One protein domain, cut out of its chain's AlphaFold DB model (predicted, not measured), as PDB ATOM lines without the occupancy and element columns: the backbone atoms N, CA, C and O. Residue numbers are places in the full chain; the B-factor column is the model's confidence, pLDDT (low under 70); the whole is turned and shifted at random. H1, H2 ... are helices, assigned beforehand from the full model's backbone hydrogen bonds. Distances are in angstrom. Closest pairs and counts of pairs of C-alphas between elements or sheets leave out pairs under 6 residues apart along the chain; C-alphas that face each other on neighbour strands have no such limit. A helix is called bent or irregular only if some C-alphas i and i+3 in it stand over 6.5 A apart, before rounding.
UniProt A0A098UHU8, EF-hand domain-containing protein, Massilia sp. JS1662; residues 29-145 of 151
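What this domain is: This is residues 29 to 145 of the 151 residues of the protein "EF-hand domain-containing protein" of Massilia sp. JS1662 (UniProt A0A098UHU8). H1 runs through the middle of an elongated model, with H4 and H6 crossing it on opposite sides. H2 and H3 lie toward one end of the long axis and H5 toward the other. The 117 printed residues hold six named helices, H1 to H6 in order, and no named strand: all helix, mostly crossed. The whole is compact, with a radius of gyration of the C-alphas of 14.3 A and spans of 43 by 27 by 24 A.

How they stand to each other: Start at H1, residues 29 to 43, the hub. Its Arg 36 comes closest to Ala 89 of H4, residues 85 to 91: they touch, C-alphas 4.3 A apart, opposite ways at a steep tilt of 67 degrees, only just short of perpendicular. With residues 35 to 39 alone H1 touches H6, residues 134 to 144; the closest C-alphas, Tyr 35 and Leu 138, are 6.6 A apart. With Val 43 alone it only just touches H2, residues 53 to 62, by 3 pairs of C-alphas within 8 A, the closest to Glu 55 at 6.6 A. H3, residues 69 to 75, only just touches H4, also by 3 pairs, closest at Leu 75 and Phe 88, 6.5 A. H5, residues 97 to 112, is close but not clearly touching H6, C-alphas 107 and 139 being 7.2 A apart. Every O i to N i+4 pair is within hydrogen-bond range in H1, H2, H3, H4 and H6, and 10 of 12 in H5.

Where its parts are: Find C-alpha 29 at (163.228, 162.718, 203.544); H1 runs 21.6 A from there. H2 is 13.9 A long, H3 9.8 A, H4 9.9 A and H5 23.7 A. H5 has a kink of 26 degrees near residue 104 and is irregular, only just, with C-alphas 98 and 101 7.0 A apart. H6, 15.1 A, ends at C-alpha 144, (164.822, 165.566, 183.671).

The domain as a whole: The C-alphas of Gly 79 and Ala 113 are farthest apart, 44.7 A. The printed part has no cut; the H5 to H6 link, residues 113 to 133, is long. Mean pLDDT of the printed part is 70.5, and residues 107 to 125 and 134 to 145 are among those under 70.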
ATOM      1  N   ALA A  29     162.772 161.382 203.173       66.69
ATOM      2  CA  ALA A  29     163.228 162.718 203.544       66.69
ATOM      3  C   ALA A  29     164.121 163.366 202.469       66.69
ATOM      4  O   ALA A  29     163.913 164.526 202.133       66.69
ATOM      5  N   LYS A  30     165.069 162.615 201.888       70.31
ATOM      6  CA  LYS A  30     165.888 163.091 200.760       70.31
ATOM      7  C   LYS A  30     165.066 163.284 199.489       70.31
ATOM      8  O   LYS A  30     165.350 164.188 198.718       70.31
ATOM      9  N   PHE A  31     164.036 162.465 199.286       69.19
ATOM     10  CA  PHE A  31     163.110 162.627 198.170       69.19
ATOM     11  C   PHE A  31     162.335 163.945 198.253       69.19
ATOM     12  O   PHE A  31     162.178 164.620 197.241       69.19
ATOM     13  N   LEU A  32     161.900 164.343 199.453       71.81
ATOM     14  CA  LEU A  32     161.299 165.659 199.641       71.81
ATOM     15  C   LEU A  32     162.296 166.774 199.329       71.81
ATOM     16  O   LEU A  32     161.934 167.714 198.635       71.81
ATOM     17  N   ASP A  33     163.506 166.699 199.873       73.94
ATOM     18  CA  ASP A  33     164.528 167.727 199.664       73.94
ATOM     19  C   ASP A  33     164.807 167.928 198.165       73.94
ATOM     20  O   ASP A  33     164.770 169.046 197.658       73.94
ATOM     21  N   MET A  34     164.907 166.818 197.430       71.19
ATOM     22  CA  MET A  34     165.020 166.815 195.976       71.19
ATOM     23  C   MET A  34     163.785 167.390 195.273       71.19
ATOM     24  O   MET A  34     163.930 168.195 194.358       71.19
ATOM     25  N   TYR A  35     162.575 166.990 195.680       73.81
ATOM     26  CA  TYR A  35     161.331 167.527 195.126       73.81
ATOM     27  C   TYR A  35     161.272 169.043 195.302       73.81
ATOM     28  O   TYR A  35     161.082 169.772 194.339       73.81
ATOM     29  N   ARG A  36     161.514 169.515 196.522       77.25
ATOM     30  CA  ARG A  36     161.504 170.929 196.884       77.25
ATOM     31  C   ARG A  36     162.553 171.732 196.119       77.25
ATOM     32  O   ARG A  36     162.217 172.765 195.549       77.25
ATOM     33  N   GLY A  37     163.788 171.234 196.066       73.69
ATOM     34  CA  GLY A  37     164.881 171.880 195.340       73.69
ATOM     35  C   GLY A  37     164.619 171.970 193.840       73.69
ATOM     36  O   GLY A  37     165.009 172.937 193.202       73.69
ATOM     37  N   ALA A  38     163.897 171.014 193.270       72.69
ATOM     38  CA  ALA A  38     163.586 171.041 191.852       72.69
ATOM     39  C   ALA A  38     162.299 171.782 191.488       72.69
ATOM     40  O   ALA A  38     162.194 172.258 190.362       72.69
ATOM     41  N   ILE A  39     161.351 171.935 192.419       74.50
ATOM     42  CA  ILE A  39     160.340 172.990 192.288       74.50
ATOM     43  C   ILE A  39     161.062 174.337 192.228       74.50
ATOM     44  O   ILE A  39     160.800 175.115 191.319       74.50
ATOM     45  N   ALA A  40     161.997 174.584 193.151       75.69
ATOM     46  CA  ALA A  40     162.751 175.830 193.174       75.69
ATOM     47  C   ALA A  40     163.542 176.037 191.869       75.69
ATOM     48  O   ALA A  40     163.405 177.080 191.247       75.69
ATOM     49  N   ALA A  41     164.244 175.009 191.381       73.56
ATOM     50  CA  ALA A  41     164.970 175.050 190.107       73.56
ATOM     51  C   ALA A  41     164.072 175.184 188.862       73.56
ATOM     52  O   ALA A  41     164.567 175.465 187.779       73.56
ATOM     53  N   ALA A  42     162.770 174.913 188.966       73.81
ATOM     54  CA  ALA A  42     161.831 175.133 187.868       73.81
ATOM     55  C   ALA A  42     161.211 176.539 187.886       73.81
ATOM     56  O   ALA A  42     160.596 176.954 186.901       73.81
ATOM     57  N   VAL A  43     161.325 177.241 189.016       74.88
ATOM     58  CA  VAL A  43     160.941 178.648 189.169       74.88
ATOM     59  C   VAL A  43     162.130 179.556 188.855       74.88
ATOM     60  O   VAL A  43     161.926 180.561 188.183       74.88
ATOM     61  N   ASP A  44     163.330 179.162 189.289       79.75
ATOM     62  CA  ASP A  44     164.627 179.731 188.907       79.75
ATOM     63  C   ASP A  44     164.874 179.473 187.411       79.75
ATOM     64  O   ASP A  44     165.268 178.386 186.981       79.75
ATOM     65  N   ALA A  45     164.522 180.457 186.590       69.69
ATOM     66  CA  ALA A  45     164.583 180.378 185.142       69.69
ATOM     67  C   ALA A  45     165.986 180.691 184.615       69.69
ATOM     68  O   ALA A  45     166.343 180.219 183.528       69.69
ATOM     69  N   ASP A  46     166.761 181.496 185.346       70.88
ATOM     70  CA  ASP A  46     168.125 181.866 184.967       70.88
ATOM     71  C   ASP A  46     169.214 180.948 185.552       70.88
ATOM     72  O   ASP A  46     170.317 180.875 184.998       70.88
ATOM     73  N   GLY A  47     168.863 180.127 186.539       71.75
ATOM     74  CA  GLY A  47     169.707 179.083 187.108       71.75
ATOM     75  C   GLY A  47     170.772 179.618 188.062       71.75
ATOM     76  O   GLY A  47     171.789 178.940 188.254       71.75
ATOM     77  N   ASP A  48     170.601 180.825 188.611       74.44
ATOM     78  CA  ASP A  48     171.550 181.417 189.558       74.44
ATOM     79  C   ASP A  48     171.409 180.862 190.985       74.44
ATOM     80  O   ASP A  48     172.227 181.182 191.857       74.44
ATOM     81  N   GLY A  49     170.428 179.985 191.222       71.69
ATOM     82  CA  GLY A  49     170.175 179.358 192.512       71.69
ATOM     83  C   GLY A  49     169.391 180.237 193.487       71.69
ATOM     84  O   GLY A  49     169.159 179.804 194.625       71.69
ATOM     85  N   GLN A  50     168.958 181.420 193.052       80.00
ATOM     86  CA  GLN A  50     168.047 182.313 193.754       80.00
ATOM     87  C   GLN A  50     166.767 182.457 192.920       80.00
ATOM     88  O   GLN A  50     166.758 182.292 191.713       80.00
ATOM     89  N   ILE A  51     165.648 182.745 193.573       80.31
ATOM     90  CA  ILE A  51     164.404 183.100 192.899       80.31
ATOM     91  C   ILE A  51     164.224 184.596 193.068       80.31
ATOM     92  O   ILE A  51     164.050 185.109 194.176       80.31
ATOM     93  N   SER A  52     164.252 185.305 191.948       82.19
ATOM     94  CA  SER A  52     163.998 186.735 191.903       82.19
ATOM     95  C   SER A  52     162.499 187.028 191.875       82.19
ATOM     96  O   SER A  52     161.695 186.285 191.306       82.19
ATOM     97  N   ARG A  53     162.102 188.193 192.402       80.12
ATOM     98  CA  ARG A  53     160.696 188.637 192.390       80.12
ATOM     99  C   ARG A  53     160.084 188.646 190.988       80.12
ATOM    100  O   ARG A  53     158.909 188.338 190.826       80.12
ATOM    101  N   ALA A  54     160.882 188.963 189.968       81.00
ATOM    102  CA  ALA A  54     160.446 188.937 188.575       81.00
ATOM    103  C   ALA A  54     160.120 187.517 188.077       81.00
ATOM    104  O   ALA A  54     159.133 187.341 187.366       81.00
ATOM    105  N   GLU A  55     160.907 186.513 188.463       81.44
ATOM    106  CA  GLU A  55     160.709 185.114 188.062       81.44
ATOM    107  C   GLU A  55     159.501 184.507 188.767       81.44
ATOM    108  O   GLU A  55     158.630 183.908 188.130       81.44
ATOM    109  N   TYR A  56     159.380 184.760 190.072       79.19
ATOM    110  CA  TYR A  56     158.201 184.381 190.840       79.19
ATOM    111  C   TYR A  56     156.932 185.037 190.280       79.19
ATOM    112  O   TYR A  56     155.932 184.357 190.038       79.19
ATOM    113  N   ALA A  57     156.979 186.342 189.994       81.25
ATOM    114  CA  ALA A  57     155.860 187.058 189.392       81.25
ATOM    115  C   ALA A  57     155.509 186.515 188.002       81.25
ATOM    116  O   ALA A  57     154.326 186.384 187.699       81.25
ATOM    117  N   ALA A  58     156.497 186.159 187.176       80.19
ATOM    118  CA  ALA A  58     156.264 185.549 185.869       80.19
ATOM    119  C   ALA A  58     155.573 184.183 185.993       80.19
ATOM    120  O   ALA A  58     154.631 183.906 185.244       80.19
ATOM    121  N   GLN A  59     155.982 183.360 186.964       76.69
ATOM    122  CA  GLN A  59     155.337 182.076 187.230       76.69
ATOM    123  C   GLN A  59     153.891 182.233 187.710       76.69
ATOM    124  O   GLN A  59     152.963 181.670 187.127       76.69
ATOM    125  N   ILE A  60     153.682 183.058 188.735       74.31
ATOM    126  CA  ILE A  60     152.365 183.312 189.327       74.31
ATOM    127  C   ILE A  60     151.421 183.948 188.299       74.31
ATOM    128  O   ILE A  60     150.268 183.532 188.185       74.31
ATOM    129  N   ALA A  61     151.905 184.925 187.527       78.38
ATOM    130  CA  ALA A  61     151.127 185.568 186.472       78.38
ATOM    131  C   ALA A  61     150.757 184.578 185.363       78.38
ATOM    132  O   ALA A  61     149.628 184.608 184.871       78.38
ATOM    133  N   GLY A  62     151.669 183.665 185.009       69.62
ATOM    134  CA  GLY A  62     151.397 182.572 184.076       69.62
ATOM    135  C   GLY A  62     150.270 181.653 184.554       69.62
ATOM    136  O   GLY A  62     149.438 181.236 183.752       69.62
ATOM    137  N   ALA A  63     150.190 181.411 185.863       68.06
ATOM    138  CA  ALA A  63     149.137 180.617 186.490       68.06
ATOM    139  C   ALA A  63     147.826 181.394 186.736       68.06
ATOM    140  O   ALA A  63     146.859 180.826 187.245       68.06
ATOM    141  N   GLY A  64     147.771 182.686 186.389       69.69
ATOM    142  CA  GLY A  64     146.605 183.552 186.598       69.69
ATOM    143  C   GLY A  64     146.492 184.149 188.007       69.69
ATOM    144  O   GLY A  64     145.429 184.646 188.376       69.69
ATOM    145  N   GLY A  65     147.561 184.097 188.802       71.38
ATOM    146  CA  GLY A  65     147.668 184.784 190.087       71.38
ATOM    147  C   GLY A  65     148.342 186.157 189.980       71.38
ATOM    148  O   GLY A  65     148.783 186.586 188.915       71.38
ATOM    149  N   SER A  66     148.475 186.837 191.120       74.19
ATOM    150  CA  SER A  66     149.313 188.036 191.252       74.19
ATOM    151  C   SER A  66     150.366 187.841 192.333       74.19
ATOM    152  O   SER A  66     150.062 187.361 193.432       74.19
ATOM    153  N   ASP A  67     151.595 188.249 192.019       72.62
ATOM    154  CA  ASP A  67     152.607 188.530 193.032       72.62
ATOM    155  C   ASP A  67     152.113 189.686 193.911       72.62
ATOM    156  O   ASP A  67     151.627 190.703 193.415       72.62
ATOM    157  N   THR A  68     152.190 189.512 195.225       76.56
ATOM    158  CA  THR A  68     151.847 190.554 196.200       76.56
ATOM    159  C   THR A  68     152.962 190.610 197.222       76.56
ATOM    160  O   THR A  68     153.452 189.558 197.624       76.56
ATOM    161  N   ASP A  69     153.322 191.803 197.703       78.62
ATOM    162  CA  ASP A  69     154.377 191.955 198.716       78.62
ATOM    163  C   ASP A  69     154.123 191.091 199.956       78.62
ATOM    164  O   ASP A  69     155.061 190.565 200.536       78.62
ATOM    165  N   ALA A  70     152.860 190.861 200.327       78.31
ATOM    166  CA  ALA A  70     152.512 189.966 201.430       78.31
ATOM    167  C   ALA A  70     152.866 188.490 201.160       78.31
ATOM    168  O   ALA A  70     153.244 187.780 202.086       78.31
ATOM    169  N   ARG A  71     152.736 188.017 199.912       75.31
ATOM    170  CA  ARG A  71     153.171 186.667 199.517       75.31
ATOM    171  C   ARG A  71     154.678 186.590 199.390       75.31
ATOM    172  O   ARG A  71     155.260 185.630 199.876       75.31
ATOM    173  N   TRP A  72     155.281 187.611 198.793       80.50
ATOM    174  CA  TRP A  72     156.726 187.716 198.675       80.50
ATOM    175  C   TRP A  72     157.395 187.675 200.051       80.50
ATOM    176  O   TRP A  72     158.190 186.785 200.308       80.50
ATOM    177  N   HIS A  73     156.963 188.520 200.990       79.25
ATOM    178  CA  HIS A  73     157.440 188.509 202.378       79.25
ATOM    179  C   HIS A  73     157.106 187.230 203.157       79.25
ATOM    180  O   HIS A  73     157.693 186.981 204.203       79.25
ATOM    181  N   ALA A  74     156.132 186.434 202.710       79.38
ATOM    182  CA  ALA A  74     155.882 185.125 203.310       79.38
ATOM    183  C   ALA A  74     156.877 184.059 202.817       79.38
ATOM    184  O   ALA A  74     157.049 183.042 203.488       79.38
ATOM    185  N   LEU A  75     157.496 184.279 201.652       75.25
ATOM    186  CA  LEU A  75     158.535 183.429 201.068       75.25
ATOM    187  C   LEU A  75     159.940 183.862 201.514       75.25
ATOM    188  O   LEU A  75     160.746 183.003 201.860       75.25
ATOM    189  N   ASP A  76     160.179 185.173 201.535       80.38
ATOM    190  CA  ASP A  76     161.391 185.869 201.987       80.38
ATOM    191  C   ASP A  76     161.390 185.969 203.524       80.38
ATOM    192  O   ASP A  76     160.866 186.915 204.123       80.38
ATOM    193  N   ALA A  77     161.876 184.908 204.170       71.19
ATOM    194  CA  ALA A  77     161.817 184.752 205.620       71.19
ATOM    195  C   ALA A  77     162.910 185.543 206.354       71.19
ATOM    196  O   ALA A  77     162.722 185.888 207.526       71.19
ATOM    197  N   ASP A  78     164.047 185.796 205.706       74.88
ATOM    198  CA  ASP A  78     165.153 186.573 206.258       74.88
ATOM    199  C   ASP A  78     165.058 188.071 205.911       74.88
ATOM    200  O   ASP A  78     165.636 188.900 206.621       74.88
ATOM    201  N   GLY A  79     164.223 188.432 204.934       74.00
ATOM    202  CA  GLY A  79     163.875 189.804 204.586       74.00
ATOM    203  C   GLY A  79     164.930 190.488 203.722       74.00
ATOM    204  O   GLY A  79     165.050 191.718 203.791       74.00
ATOM    205  N   ASP A  80     165.721 189.728 202.965       77.44
ATOM    206  CA  ASP A  80     166.784 190.267 202.113       77.44
ATOM    207  C   ASP A  80     166.269 190.764 200.748       77.44
ATOM    208  O   ASP A  80     167.003 191.415 199.991       77.44
ATOM    209  N   GLY A  81     164.980 190.549 200.463       72.25
ATOM    210  CA  GLY A  81     164.326 190.931 199.217       72.25
ATOM    211  C   GLY A  81     164.527 189.928 198.082       72.25
ATOM    212  O   GLY A  81     164.132 190.221 196.947       72.25
ATOM    213  N   LYS A  82     165.118 188.768 198.364       77.06
ATOM    214  CA  LYS A  82     165.312 187.624 197.475       77.06
ATOM    215  C   LYS A  82     164.767 186.369 198.159       77.06
ATOM    216  O   LYS A  82     164.350 186.398 199.306       77.06
ATOM    217  N   VAL A  83     164.656 185.277 197.411       80.19
ATOM    218  CA  VAL A  83     164.284 183.982 197.988       80.19
ATOM    219  C   VAL A  83     165.269 182.963 197.464       80.19
ATOM    220  O   VAL A  83     165.245 182.633 196.281       80.19
ATOM    221  N   ASP A  84     166.138 182.436 198.319       80.06
ATOM    222  CA  ASP A  84     167.052 181.381 197.890       80.06
ATOM    223  C   ASP A  84     166.274 180.112 197.518       80.06
ATOM    224  O   ASP A  84     165.239 179.782 198.109       80.06
ATOM    225  N   THR A  85     166.812 179.308 196.596       74.00
ATOM    226  CA  THR A  85     166.216 177.999 196.251       74.00
ATOM    227  C   THR A  85     165.978 177.117 197.479       74.00
ATOM    228  O   THR A  85     165.017 176.349 197.521       74.00
ATOM    229  N   THR A  86     166.803 177.260 198.520       73.44
ATOM    230  CA  THR A  86     166.645 176.553 199.799       73.44
ATOM    231  C   THR A  86     165.466 177.075 200.627       73.44
ATOM    232  O   THR A  86     164.802 176.300 201.323       73.44
ATOM    233  N   GLU A  87     165.190 178.373 200.588       78.50
ATOM    234  CA  GLU A  87     164.066 178.990 201.295       78.50
ATOM    235  C   GLU A  87     162.755 178.687 200.589       78.50
ATOM    236  O   GLU A  87     161.802 178.211 201.216       78.50
ATOM    237  N   PHE A  88     162.752 178.802 199.261       79.12
ATOM    238  CA  PHE A  88     161.642 178.359 198.435       79.12
ATOM    239  C   PHE A  88     161.354 176.870 198.650       79.12
ATOM    240  O   PHE A  88     160.223 176.458 198.897       79.12
ATOM    241  N   ALA A  89     162.392 176.035 198.658       75.94
ATOM    242  CA  ALA A  89     162.253 174.619 198.953       75.94
ATOM    243  C   ALA A  89     161.554 174.380 200.304       75.94
ATOM    244  O   ALA A  89     160.664 173.537 200.410       75.94
ATOM    245  N   LYS A  90     161.911 175.125 201.353       74.06
ATOM    246  CA  LYS A  90     161.300 174.973 202.684       74.06
ATOM    247  C   LYS A  90     159.840 175.423 202.732       74.06
ATOM    248  O   LYS A  90     159.073 174.812 203.481       74.06
ATOM    249  N   THR A  91     159.470 176.441 201.959       73.88
ATOM    250  CA  THR A  91     158.092 176.956 201.877       73.88
ATOM    251  C   THR A  91     157.187 176.058 201.042       73.88
ATOM    252  O   THR A  91     155.986 175.993 201.312       73.88
ATOM    253  N   VAL A  92     157.748 175.275 200.111       74.00
ATOM    254  CA  VAL A  92     157.016 174.207 199.425       74.00
ATOM    255  C   VAL A  92     156.480 173.218 200.463       74.00
ATOM    256  O   VAL A  92     157.216 172.453 201.114       74.00
ATOM    257  N   ALA A  93     155.156 173.254 200.608       71.06
ATOM    258  CA  ALA A  93     154.406 172.339 201.444       71.06
ATOM    259  C   ALA A  93     154.728 170.903 201.047       71.06
ATOM    260  O   ALA A  93     154.989 170.613 199.883       71.06
ATOM    261  N   ASP A  94     154.708 170.006 202.024       72.19
ATOM    262  CA  ASP A  94     154.772 168.584 201.747       72.19
ATOM    263  C   ASP A  94     153.382 168.077 201.339       72.19
ATOM    264  O   ASP A  94     152.559 167.836 202.224       72.19
ATOM    265  N   PRO A  95     153.093 167.876 200.041       65.88
ATOM    266  CA  PRO A  95     151.778 167.405 199.624       65.88
ATOM    267  C   PRO A  95     151.613 165.899 199.864       65.88
ATOM    268  O   PRO A  95     150.528 165.358 199.682       65.88
ATOM    269  N   PHE A  96     152.688 165.210 200.256       69.44
ATOM    270  CA  PHE A  96     152.756 163.757 200.289       69.44
ATOM    271  C   PHE A  96     152.657 163.180 201.697       69.44
ATOM    272  O   PHE A  96     152.391 161.991 201.818       69.44
ATOM    273  N   GLY A  97     152.874 163.971 202.750       73.44
ATOM    274  CA  GLY A  97     152.710 163.578 204.151       73.44
ATOM    275  C   GLY A  97     153.166 162.147 204.453       73.44
ATOM    276  O   GLY A  97     154.321 161.767 204.254       73.44
ATOM    277  N   ASN A  98     152.216 161.321 204.897       72.31
ATOM    278  CA  ASN A  98     152.443 159.906 205.205       72.31
ATOM    279  C   ASN A  98     152.471 159.005 203.955       72.31
ATOM    280  O   ASN A  98     153.012 157.900 203.994       72.31
ATOM    281  N   GLU A  99     151.915 159.466 202.837       71.50
ATOM    282  CA  GLU A  99     151.874 158.765 201.550       71.50
ATOM    283  C   GLU A  99     153.177 158.872 200.752       71.50
ATOM    284  O   GLU A  99     153.339 158.175 199.752       71.50
ATOM    285  N   ARG A 100     154.155 159.654 201.224       70.88
ATOM    286  CA  ARG A 100     155.506 159.764 200.646       70.88
ATOM    287  C   ARG A 100     156.156 158.433 200.326       70.88
ATOM    288  O   ARG A 100     156.751 158.279 199.266       70.88
ATOM    289  N   ASP A 101     156.079 157.490 201.255       70.19
ATOM    290  CA  ASP A 101     156.765 156.205 201.137       70.19
ATOM    291  C   ASP A 101     156.110 155.328 200.055       70.19
ATOM    292  O   ASP A 101     156.785 154.669 199.263       70.19
ATOM    293  N   ALA A 102     154.777 155.385 199.966       74.44
ATOM    294  CA  ALA A 102     154.006 154.717 198.924       74.44
ATOM    295  C   ALA A 102     154.203 155.386 197.555       74.44
ATOM    296  O   ALA A 102     154.351 154.696 196.544       74.44
ATOM    297  N   LEU A 103     154.259 156.719 197.521       71.81
ATOM    298  CA  LEU A 103     154.483 157.491 196.306       71.81
ATOM    299  C   LEU A 103     155.888 157.278 195.746       71.81
ATOM    300  O   LEU A 103     156.027 157.040 194.551       71.81
ATOM    301  N   LEU A 104     156.910 157.302 196.605       69.75
ATOM    302  CA  LEU A 104     158.289 157.020 196.219       69.75
ATOM    303  C   LEU A 104     158.379 155.642 195.561       69.75
ATOM    304  O   LEU A 104     158.897 155.521 194.457       69.75
ATOM    305  N   ARG A 105     157.798 154.608 196.186       71.81
ATOM    306  CA  ARG A 105     157.748 153.259 195.598       71.81
ATOM    307  C   ARG A 105     157.061 153.238 194.239       71.81
ATOM    308  O   ARG A 105     157.568 152.604 193.320       71.81
ATOM    309  N   ARG A 106     155.927 153.928 194.114       70.50
ATOM    310  CA  ARG A 106     155.157 153.979 192.871       70.50
ATOM    311  C   ARG A 106     155.922 154.675 191.753       70.50
ATOM    312  O   ARG A 106     155.959 154.159 190.646       70.50
ATOM    313  N   ILE A 107     156.545 155.814 192.035       66.56
ATOM    314  CA  ILE A 107     157.311 156.554 191.033       66.56
ATOM    315  C   ILE A 107     158.525 155.743 190.586       66.56
ATOM    316  O   ILE A 107     158.746 155.608 189.388       66.56
ATOM    317  N   LEU A 108     159.257 155.118 191.512       67.62
ATOM    318  CA  LEU A 108     160.383 154.246 191.160       67.62
ATOM    319  C   LEU A 108     159.967 153.065 190.274       67.62
ATOM    320  O   LEU A 108     160.706 152.700 189.358       67.62
ATOM    321  N   ASP A 109     158.787 152.495 190.517       68.69
ATOM    322  CA  ASP A 109     158.212 151.447 189.674       68.69
ATOM    323  C   ASP A 109     157.822 151.974 188.279       68.69
ATOM    324  O   ASP A 109     158.224 151.393 187.272       68.69
ATOM    325  N   GLU A 110     157.149 153.130 188.194       65.56
ATOM    326  CA  GLU A 110     156.756 153.771 186.924       65.56
ATOM    327  C   GLU A 110     157.966 154.139 186.046       65.56
ATOM    328  O   GLU A 110     157.945 153.980 184.822       65.56
ATOM    329  N   LEU A 111     159.055 154.591 186.662       58.38
ATOM    330  CA  LEU A 111     160.287 154.950 185.962       58.38
ATOM    331  C   LEU A 111     161.058 153.727 185.494       58.38
ATOM    332  O   LEU A 111     161.576 153.710 184.378       58.38
ATOM    333  N   ARG A 112     161.083 152.672 186.315       63.56
ATOM    334  CA  ARG A 112     161.616 151.365 185.919       63.56
ATOM    335  C   ARG A 112     160.805 150.758 184.773       63.56
ATOM    336  O   ARG A 112     161.382 150.098 183.913       63.56
ATOM    337  N   ALA A 113     159.501 151.022 184.729       66.19
ATOM    338  CA  ALA A 113     158.618 150.654 183.628       66.19
ATOM    339  C   ALA A 113     158.795 151.535 182.371       66.19
ATOM    340  O   ALA A 113     158.131 151.295 181.363       66.19
ATOM    341  N   GLY A 114     159.692 152.529 182.394       55.66
ATOM    342  CA  GLY A 114     160.013 153.371 181.239       55.66
ATOM    343  C   GLY A 114     158.940 154.407 180.901       55.66
ATOM    344  O   GLY A 114     158.919 154.923 179.782       55.66
ATOM    345  N   GLN A 115     158.043 154.728 181.838       55.22
ATOM    346  CA  GLN A 115     157.022 155.752 181.632       55.22
ATOM    347  C   GLN A 115     157.635 157.145 181.827       55.22
ATOM    348  O   GLN A 115     157.563 157.747 182.896       55.22
ATOM    349  N   GLY A 116     158.296 157.635 180.776       49.22
ATOM    350  CA  GLY A 116     158.901 158.964 180.732       49.22
ATOM    351  C   GLY A 116     157.863 160.067 180.924       49.22
ATOM    352  O   GLY A 116     156.797 160.071 180.305       49.22
ATOM    353  N   ALA A 117     158.181 161.007 181.801       50.47
ATOM    354  CA  ALA A 117     157.297 162.094 182.146       50.47
ATOM    355  C   ALA A 117     157.346 163.237 181.139       50.47
ATOM    356  O   ALA A 117     158.409 163.707 180.734       50.47
ATOM    357  N   VAL A 118     156.162 163.716 180.785       51.62
ATOM    358  CA  VAL A 118     155.980 164.936 180.006       51.62
ATOM    359  C   VAL A 118     156.299 166.129 180.907       51.62
ATOM    360  O   VAL A 118     155.809 166.196 182.033       51.62
ATOM    361  N   GLN A 119     157.118 167.063 180.419       48.97
ATOM    362  CA  GLN A 119     157.397 168.309 181.135       48.97
ATOM    363  C   GLN A 119     156.095 169.089 181.363       48.97
ATOM    364  O   GLN A 119     155.315 169.209 180.410       48.97
ATOM    365  N   PRO A 120     155.826 169.618 182.575       49.34
ATOM    366  CA  PRO A 120     154.689 170.499 182.771       49.34
ATOM    367  C   PRO A 120     154.880 171.712 181.861       49.34
ATOM    368  O   PRO A 120     155.887 172.417 181.906       49.34
ATOM    369  N   ARG A 121     153.931 171.910 180.948       41.53
ATOM    370  CA  ARG A 121     154.001 172.976 179.955       41.53
ATOM    371  C   ARG A 121     153.596 174.283 180.640       41.53
ATOM    372  O   ARG A 121     152.411 174.537 180.808       41.53
ATOM    373  N   GLY A 122     154.577 175.101 181.012       58.09
ATOM    374  CA  GLY A 122     154.384 176.528 181.286       58.09
ATOM    375  C   GLY A 122     154.447 176.960 182.750       58.09
ATOM    376  O   GLY A 122     155.049 177.998 183.005       58.09
ATOM    377  N   GLN A 123     153.897 176.206 183.710       61.09
ATOM    378  CA  GLN A 123     153.896 176.620 185.121       61.09
ATOM    379  C   GLN A 123     154.024 175.448 186.101       61.09
ATOM    380  O   GLN A 123     153.326 174.444 185.972       61.09
ATOM    381  N   VAL A 124     154.918 175.594 187.084       65.44
ATOM    382  CA  VAL A 124     155.066 174.664 188.224       65.44
ATOM    383  C   VAL A 124     154.298 175.166 189.449       65.44
ATOM    384  O   VAL A 124     153.871 174.369 190.287       65.44
ATOM    385  N   LEU A 125     154.063 176.479 189.519       65.62
ATOM    386  CA  LEU A 125     153.289 177.111 190.577       65.62
ATOM    387  C   LEU A 125     151.846 177.363 190.141       65.62
ATOM    388  O   LEU A 125     151.586 177.652 188.976       65.62
ATOM    389  N   ASP A 126     150.906 177.251 191.075       72.12
ATOM    390  CA  ASP A 126     149.513 177.649 190.874       72.12
ATOM    391  C   ASP A 126     149.286 179.133 191.221       72.12
ATOM    392  O   ASP A 126     150.166 179.816 191.746       72.12
ATOM    393  N   ALA A 127     148.084 179.654 190.950       67.94
ATOM    394  CA  ALA A 127     147.717 181.052 191.209       67.94
ATOM    395  C   ALA A 127     147.843 181.478 192.690       67.94
ATOM    396  O   ALA A 127     147.884 182.675 193.003       67.94
ATOM    397  N   ALA A 128     147.878 180.522 193.616       66.00
ATOM    398  CA  ALA A 128     148.112 180.719 195.037       66.00
ATOM    399  C   ALA A 128     149.597 180.710 195.438       66.00
ATOM    400  O   ALA A 128     149.901 181.051 196.580       66.00
ATOM    401  N   GLY A 129     150.504 180.374 194.517       65.06
ATOM    402  CA  GLY A 129     151.931 180.192 194.782       65.06
ATOM    403  C   GLY A 129     152.286 178.840 195.398       65.06
ATOM    404  O   GLY A 129     153.415 178.660 195.845       65.06
ATOM    405  N   GLY A 130     151.336 177.899 195.429       71.00
ATOM    406  CA  GLY A 130     151.595 176.493 195.723       71.00
ATOM    407  C   GLY A 130     152.063 175.740 194.479       71.00
ATOM    408  O   GLY A 130     152.172 176.310 193.398       71.00
ATOM    409  N   VAL A 131     152.361 174.447 194.623       70.62
ATOM    410  CA  VAL A 131     152.704 173.596 193.474       70.62
ATOM    411  C   VAL A 131     151.423 173.169 192.764       70.62
ATOM    412  O   VAL A 131     150.598 172.480 193.364       70.62
ATOM    413  N   ALA A 132     151.291 173.520 191.483       68.81
ATOM    414  CA  ALA A 132     150.073 173.284 190.706       68.81
ATOM    415  C   ALA A 132     149.737 171.804 190.528       68.81
ATOM    416  O   ALA A 132     148.580 171.410 190.665       68.81
ATOM    417  N   ASP A 133     150.743 170.975 190.246       71.38
ATOM    418  CA  ASP A 133     150.569 169.528 190.182       71.38
ATOM    419  C   ASP A 133     151.810 168.813 190.744       71.38
ATOM    420  O   ASP A 133     152.822 168.649 190.050       71.38
ATOM    421  N   PRO A 134     151.762 168.389 192.020       69.81
ATOM    422  CA  PRO A 134     152.879 167.720 192.676       69.81
ATOM    423  C   PRO A 134     153.315 166.429 191.977       69.81
ATOM    424  O   PRO A 134     154.501 166.107 191.934       69.81
ATOM    425  N   HIS A 135     152.365 165.678 191.415       65.94
ATOM    426  CA  HIS A 135     152.618 164.381 190.789       65.94
ATOM    427  C   HIS A 135     153.253 164.522 189.405       65.94
ATOM    428  O   HIS A 135     154.215 163.820 189.089       65.94
ATOM    429  N   ALA A 136     152.733 165.420 188.573       67.44
ATOM    430  CA  ALA A 136     153.274 165.740 187.264       67.44
ATOM    431  C   ALA A 136     154.656 166.368 187.405       67.44
ATOM    432  O   ALA A 136     155.569 165.987 186.673       67.44
ATOM    433  N   THR A 137     154.833 167.246 188.397       69.19
ATOM    434  CA  THR A 137     156.144 167.824 188.680       69.19
ATOM    435  C   THR A 137     157.135 166.746 189.087       69.19
ATOM    436  O   THR A 137     158.200 166.674 188.488       69.19
ATOM    437  N   LEU A 138     156.774 165.853 190.017       66.44
ATOM    438  CA  LEU A 138     157.628 164.730 190.416       66.44
ATOM    439  C   LEU A 138     158.017 163.825 189.253       66.44
ATOM    440  O   LEU A 138     159.177 163.434 189.132       66.44
ATOM    441  N   ARG A 139     157.053 163.489 188.397       65.56
ATOM    442  CA  ARG A 139     157.310 162.693 187.203       65.56
ATOM    443  C   ARG A 139     158.300 163.419 186.287       65.56
ATOM    444  O   ARG A 139     159.280 162.819 185.853       65.56
ATOM    445  N   TRP A 140     158.089 164.701 186.002       66.25
ATOM    446  CA  TRP A 140     159.002 165.479 185.160       66.25
ATOM    447  C   TRP A 140     160.413 165.576 185.740       66.25
ATOM    448  O   TRP A 140     161.391 165.392 185.017       66.25
ATOM    449  N   LEU A 141     160.506 165.815 187.042       63.12
ATOM    450  CA  LEU A 141     161.735 165.823 187.829       63.12
ATOM    451  C   LEU A 141     162.531 164.542 187.643       63.12
ATOM    452  O   LEU A 141     163.722 164.550 187.339       63.12
ATOM    453  N   ALA A 142     161.813 163.439 187.782       60.81
ATOM    454  CA  ALA A 142     162.336 162.117 187.613       60.81
ATOM    455  C   ALA A 142     162.906 161.894 186.198       60.81
ATOM    456  O   ALA A 142     163.983 161.328 186.032       60.81
ATOM    457  N   ALA A 143     162.238 162.403 185.166       61.28
ATOM    458  CA  ALA A 143     162.720 162.303 183.791       61.28
ATOM    459  C   ALA A 143     163.866 163.281 183.449       61.28
ATOM    460  O   ALA A 143     164.740 162.932 182.657       61.28
ATOM    461  N   SER A 144     163.870 164.493 184.017       53.88
ATOM    462  CA  SER A 144     164.822 165.566 183.671       53.88
ATOM    463  C   SER A 144     166.153 165.474 184.413       53.88
ATOM    464  O   SER A 144     167.165 165.952 183.906       53.88
ATOM    465  N   PHE A 145     166.180 164.813 185.573       54.09
ATOM    466  CA  PHE A 145     167.395 164.604 186.361       54.09
ATOM    467  C   PHE A 145     167.702 163.104 186.514       54.09
ATOM    468  O   PHE A 145     167.609 162.558 187.616       54.09
TER     469      PHE A 145